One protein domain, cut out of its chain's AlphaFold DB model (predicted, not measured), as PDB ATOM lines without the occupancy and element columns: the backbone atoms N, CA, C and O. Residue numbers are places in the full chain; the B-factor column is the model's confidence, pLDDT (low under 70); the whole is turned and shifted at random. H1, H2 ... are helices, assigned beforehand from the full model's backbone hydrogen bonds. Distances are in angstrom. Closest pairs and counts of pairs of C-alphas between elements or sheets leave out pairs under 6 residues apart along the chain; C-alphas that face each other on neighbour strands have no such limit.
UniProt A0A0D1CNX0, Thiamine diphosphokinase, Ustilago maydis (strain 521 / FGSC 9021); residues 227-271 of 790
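This is residues 227 to 271 of the 790 residues of the protein "Thiamine diphosphokinase" of Ustilago maydis (strain 521 / FGSC 9021) (UniProt A0A0D1CNX0). Two short helices, H1 and H3, lie side by side and run opposite ways, with H2 set off one end of the pair, and the long stretch of residues 257 to 271 folds back on itself as a loop. The printed part has 45 residues with three named helices, H1, H2, H3, and no named strand; it is all helix. It is compact, with a radius of gyration of the C-alphas of 9.5 A and spans of 25 by 17 by 14 A.

Start at H1, residues 227 to 234, which touches H3, residues 248 to 256, at a shallow tilt of 30 degrees; look at the closest C-alphas, Ile 232 and Pro 248, 6.3 A apart. H2, residues 236 to 242, only just touches H3, with 3 pairs of C-alphas within 8 A, the closest being Ala 236 and Pro 248 at 5.5 A; they stand about perpendicular at 84 degrees. H1 and H2 meet only through their link. Every O i to N i+4 pair is within hydrogen-bond range in H1 and H2; H3 has 2 of 5, and 5 of 6 O i to N i+3 pairs.

Find C-alpha 227 at (135.724, 139.655, 117.615); H1 runs 10.1 A from there, H2 10.2 A, and H3 14.2 A to C-alpha 256 at (124.883, 148.188, 122.457). Residues 262 to 263 pair antiparallel with 269 to 270.

The C-alphas farthest apart, Glu 241 and Asn 257, are 25.0 A apart. The printed part has no cut, and both links are tight. Residues 256 to 257 have pLDDT under 70.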
ATOM      1  N   SER A 227     135.910 140.985 117.022       81.25
ATOM      2  CA  SER A 227     135.724 139.655 117.615       81.25
ATOM      3  C   SER A 227     134.305 139.416 118.141       81.25
ATOM      4  O   SER A 227     133.804 138.292 118.062       81.25
ATOM      5  N   VAL A 228     133.597 140.458 118.598       82.75
ATOM      6  CA  VAL A 228     132.205 140.358 119.075       82.75
ATOM      7  C   VAL A 228     131.267 140.007 117.920       82.75
ATOM      8  O   VAL A 228     130.407 139.129 118.036       82.75
ATOM      9  N   ALA A 229     131.439 140.664 116.773       83.62
ATOM     10  CA  ALA A 229     130.650 140.373 115.581       83.62
ATOM     11  C   ALA A 229     131.010 138.998 114.993       83.62
ATOM     12  O   ALA A 229     130.130 138.293 114.490       83.62
ATOM     13  N   GLU A 230     132.279 138.601 115.067       86.44
ATOM     14  CA  GLU A 230     132.742 137.276 114.647       86.44
ATOM     15  C   GLU A 230     132.188 136.153 115.527       86.44
ATOM     16  O   GLU A 230     131.728 135.144 114.990       86.44
ATOM     17  N   ALA A 231     132.139 136.333 116.851       85.44
ATOM     18  CA  ALA A 231     131.541 135.377 117.781       85.44
ATOM     19  C   ALA A 231     130.051 135.146 117.476       85.44
ATOM     20  O   ALA A 231     129.593 134.004 117.389       85.44
ATOM     21  N   ILE A 232     129.300 136.220 117.203       86.19
ATOM     22  CA  ILE A 232     127.886 136.130 116.803       86.19
ATOM     23  C   ILE A 232     127.735 135.401 115.459       86.19
ATOM     24  O   ILE A 232     126.846 134.561 115.307       86.19
ATOM     25  N   LYS A 233     128.598 135.692 114.475       87.62
ATOM     26  CA  LYS A 233     128.570 135.028 113.158       87.62
ATOM     27  C   LYS A 233     128.916 133.544 113.250       87.62
ATOM     28  O   LYS A 233     128.276 132.742 112.577       87.62
ATOM     29  N   ARG A 234     129.874 133.166 114.101       87.25
ATOM     30  CA  ARG A 234     130.250 131.764 114.352       87.25
ATOM     31  C   ARG A 234     129.067 130.936 114.857       87.25
ATOM     32  O   ARG A 234     128.929 129.775 114.492       87.25
ATOM     33  N   ASN A 235     128.188 131.560 115.636       88.00
ATOM     34  CA  ASN A 235     127.005 130.933 116.213       88.00
ATOM     35  C   ASN A 235     125.740 131.075 115.350       88.00
ATOM     36  O   ASN A 235     124.663 130.671 115.780       88.00
ATOM     37  N   ALA A 236     125.838 131.627 114.135       85.38
ATOM     38  CA  ALA A 236     124.681 131.978 113.310       85.38
ATOM     39  C   ALA A 236     123.713 130.807 113.066       85.38
ATOM     40  O   ALA A 236     122.507 130.968 113.246       85.38
ATOM     41  N   THR A 237     124.237 129.635 112.697       83.94
ATOM     42  CA  THR A 237     123.425 128.440 112.411       83.94
ATOM     43  C   THR A 237     122.712 127.937 113.667       83.94
ATOM     44  O   THR A 237     121.505 127.717 113.643       83.94
ATOM     45  N   ALA A 238     123.424 127.852 114.796       84.69
ATOM     46  CA  ALA A 238     122.854 127.408 116.069       84.69
ATOM     47  C   ALA A 238     121.804 128.395 116.613       84.69
ATOM     48  O   ALA A 238     120.743 127.977 117.066       84.69
ATOM     49  N   LEU A 239     122.051 129.704 116.495       86.75
ATOM     50  CA  LEU A 239     121.093 130.754 116.869       86.75
ATOM     51  C   LEU A 239     119.805 130.687 116.036       86.75
ATOM     52  O   LEU A 239     118.721 130.992 116.536       86.75
ATOM     53  N   GLN A 240     119.906 130.281 114.770       85.69
ATOM     54  CA  GLN A 240     118.747 130.123 113.900       85.69
ATOM     55  C   GLN A 240     117.962 128.839 114.205       85.69
ATOM     56  O   GLN A 240     116.733 128.882 114.244       85.69
ATOM     57  N   GLU A 241     118.651 127.719 114.431       84.12
ATOM     58  CA  GLU A 241     118.036 126.401 114.637       84.12
ATOM     59  C   GLU A 241     117.495 126.188 116.059       84.12
ATOM     60  O   GLU A 241     116.437 125.582 116.218       84.12
ATOM     61  N   GLN A 242     118.183 126.694 117.088       82.69
ATOM     62  CA  GLN A 242     117.825 126.479 118.498       82.69
ATOM     63  C   GLN A 242     116.994 127.629 119.081       82.69
ATOM     64  O   GLN A 242     116.062 127.384 119.845       82.69
ATOM     65  N   GLU A 243     117.299 128.876 118.707       78.12
ATOM     66  CA  GLU A 243     116.646 130.071 119.269       78.12
ATOM     67  C   GLU A 243     115.730 130.809 118.277       78.12
ATOM     68  O   GLU A 243     115.082 131.797 118.632       78.12
ATOM     69  N   GLY A 244     115.646 130.355 117.021       81.75
ATOM     70  CA  GLY A 244     114.777 130.952 116.001       81.75
ATOM     71  C   GLY A 244     115.197 132.356 115.540       81.75
ATOM     72  O   GLY A 244     114.406 133.060 114.899       81.75
ATOM     73  N   ILE A 245     116.425 132.796 115.837       84.81
ATOM     74  CA  ILE A 245     116.920 134.132 115.482       84.81
ATOM     75  C   ILE A 245     117.354 134.142 114.011       84.81
ATOM     76  O   ILE A 245     118.445 133.712 113.654       84.81
ATOM     77  N   ARG A 246     116.502 134.693 113.136       77.00
ATOM     78  CA  ARG A 246     116.761 134.775 111.680       77.00
ATOM     79  C   ARG A 246     117.909 135.710 111.290       77.00
ATOM     80  O   ARG A 246     118.497 135.547 110.227       77.00
ATOM     81  N   HIS A 247     118.214 136.703 112.126       84.31
ATOM     82  CA  HIS A 247     119.281 137.676 111.892       84.31
ATOM     83  C   HIS A 247     120.213 137.728 113.111       84.31
ATOM     84  O   HIS A 247     119.954 138.509 114.028       84.31
ATOM     85  N   PRO A 248     121.296 136.931 113.146       80.62
ATOM     86  CA  PRO A 248     122.189 136.817 114.307       80.62
ATOM     87  C   PRO A 248     122.754 138.162 114.782       80.62
ATOM     88  O   PRO A 248     122.765 138.454 115.974       80.62
ATOM     89  N   LEU A 249     123.115 139.051 113.847       84.88
ATOM     90  CA  LEU A 249     123.635 140.392 114.155       84.88
ATOM     91  C   LEU A 249     122.613 141.321 114.833       84.88
ATOM     92  O   LEU A 249     123.003 142.354 115.369       84.88
ATOM     93  N   SER A 250     121.325 140.962 114.888       83.69
ATOM     94  CA  SER A 250     120.340 141.701 115.692       83.69
ATOM     95  C   SER A 250     120.664 141.679 117.194       83.69
ATOM     96  O   SER A 250     120.276 142.600 117.916       83.69
ATOM     97  N   LEU A 251     121.440 140.688 117.657       82.62
ATOM     98  CA  LEU A 251     121.941 140.604 119.031       82.62
ATOM     99  C   LEU A 251     122.911 141.740 119.381       82.62
ATOM    100  O   LEU A 251     122.978 142.127 120.546       82.62
ATOM    101  N   LEU A 252     123.568 142.360 118.390       80.00
ATOM    102  CA  LEU A 252     124.391 143.550 118.623       80.00
ATOM    103  C   LEU A 252     123.573 144.690 119.232       80.00
ATOM    104  O   LEU A 252     124.059 145.370 120.124       80.00
ATOM    105  N   SER A 253     122.309 144.858 118.830       74.75
ATOM    106  CA  SER A 253     121.417 145.877 119.405       74.75
ATOM    107  C   SER A 253     121.087 145.604 120.880       74.75
ATOM    108  O   SER A 253     120.905 146.544 121.657       74.75
ATOM    109  N   LYS A 254     121.048 144.332 121.310       78.25
ATOM    110  CA  LYS A 254     120.894 143.989 122.735       78.25
ATOM    111  C   LYS A 254     122.143 144.379 123.534       78.25
ATOM    112  O   LYS A 254     121.995 144.949 124.610       78.25
ATOM    113  N   LEU A 255     123.334 144.154 122.977       74.94
ATOM    114  CA  LEU A 255     124.613 144.514 123.600       74.94
ATOM    115  C   LEU A 255     124.854 146.028 123.646       74.94
ATOM    116  O   LEU A 255     125.311 146.538 124.662       74.94
ATOM    117  N   THR A 256     124.543 146.759 122.573       69.94
ATOM    118  CA  THR A 256     124.883 148.188 122.457       69.94
ATOM    119  C   THR A 256     123.769 149.119 122.919       69.94
ATOM    120  O   THR A 256     124.032 150.017 123.712       69.94
ATOM    121  N   ASN A 257     122.526 148.906 122.474       69.25
ATOM    122  CA  ASN A 257     121.414 149.815 122.774       69.25
ATOM    123  C   ASN A 257     120.718 149.467 124.090       69.25
ATOM    124  O   ASN A 257     120.324 150.357 124.835       69.25
ATOM    125  N   ARG A 258     120.532 148.169 124.370       72.38
ATOM    126  CA  ARG A 258     119.889 147.704 125.616       72.38
ATOM    127  C   ARG A 258     120.882 147.407 126.734       72.38
ATOM    128  O   ARG A 258     120.439 147.151 127.846       72.38
ATOM    129  N   ARG A 259     122.186 147.416 126.425       77.19
ATOM    130  CA  ARG A 259     123.284 147.075 127.339       77.19
ATOM    131  C   ARG A 259     123.018 145.789 128.133       77.19
ATOM    132  O   ARG A 259     123.216 145.735 129.337       77.19
ATOM    133  N   GLN A 260     122.564 144.744 127.445       82.38
ATOM    134  CA  GLN A 260     122.319 143.423 128.027       82.38
ATOM    135  C   GLN A 260     123.393 142.432 127.589       82.38
ATOM    136  O   GLN A 260     123.720 142.360 126.404       82.38
ATOM    137  N   THR A 261     123.887 141.639 128.539       85.38
ATOM    138  CA  THR A 261     124.768 140.496 128.274       85.38
ATOM    139  C   THR A 261     124.065 139.480 127.372       85.38
ATOM    140  O   THR A 261     122.885 139.175 127.565       85.38
ATOM    141  N   VAL A 262     124.784 138.951 126.383       86.50
ATOM    142  CA  VAL A 262     124.287 137.945 125.437       86.50
ATOM    143  C   VAL A 262     125.089 136.661 125.607       86.50
ATOM    144  O   VAL A 262     126.300 136.663 125.419       86.50
ATOM    145  N   LEU A 263     124.406 135.566 125.935       87.88
ATOM    146  CA  LEU A 263     124.975 134.218 125.930       87.88
ATOM    147  C   LEU A 263     124.785 133.605 124.539       87.88
ATOM    148  O   LEU A 263     123.674 133.616 124.012       87.88
ATOM    149  N   LEU A 264     125.860 133.096 123.943       88.88
ATOM    150  CA  LEU A 264     125.825 132.406 122.658       88.88
ATOM    151  C   LEU A 264     125.717 130.877 122.846       88.88
ATOM    152  O   LEU A 264     126.159 130.358 123.872       88.88
ATOM    153  N   PRO A 265     125.166 130.138 121.860       84.94
ATOM    154  CA  PRO A 265     125.020 128.679 121.911       84.94
ATOM    155  C   PRO A 265     126.311 127.882 122.152       84.94
ATOM    156  O   PRO A 265     126.251 126.785 122.701       84.94
ATOM    157  N   ASP A 266     127.477 128.410 121.770       85.12
ATOM    158  CA  ASP A 266     128.786 127.802 122.051       85.12
ATOM    159  C   ASP A 266     129.301 128.046 123.484       85.12
ATOM    160  O   ASP A 266     130.406 127.622 123.821       85.12
ATOM    161  N   GLY A 267     128.510 128.712 124.330       82.81
ATOM    162  CA  GLY A 267     128.864 129.068 125.703       82.81
ATOM    163  C   GLY A 267     129.609 130.399 125.837       82.81
ATOM    164  O   GLY A 267     129.885 130.816 126.961       82.81
ATOM    165  N   THR A 268     129.912 131.095 124.735       86.50
ATOM    166  CA  THR A 268     130.548 132.421 124.780       86.50
ATOM    167  C   THR A 268     129.601 133.447 125.402       86.50
ATOM    168  O   THR A 268     128.456 133.594 124.970       86.50
ATOM    169  N   VAL A 269     130.086 134.204 126.387       87.88
ATOM    170  CA  VAL A 269     129.343 135.302 127.019       87.88
ATOM    171  C   VAL A 269     129.857 136.629 126.475       87.88
ATOM    172  O   VAL A 269     131.034 136.950 126.605       87.88
ATOM    173  N   LEU A 270     128.975 137.408 125.857       85.81
ATOM    174  CA  LEU A 270     129.273 138.747 125.362       85.81
ATOM    175  C   LEU A 270     128.707 139.781 126.331       85.81
ATOM    176  O   LEU A 270     127.498 139.812 126.568       85.81
ATOM    177  N   HIS A 271     129.568 140.641 126.862       81.25
ATOM    178  CA  HIS A 271     129.175 141.730 127.752       81.25
ATOM    179  C   HIS A 271     128.982 143.046 126.979       81.25
ATOM    180  O   HIS A 271     129.610 143.249 125.935       81.25
TER     181      HIS A 271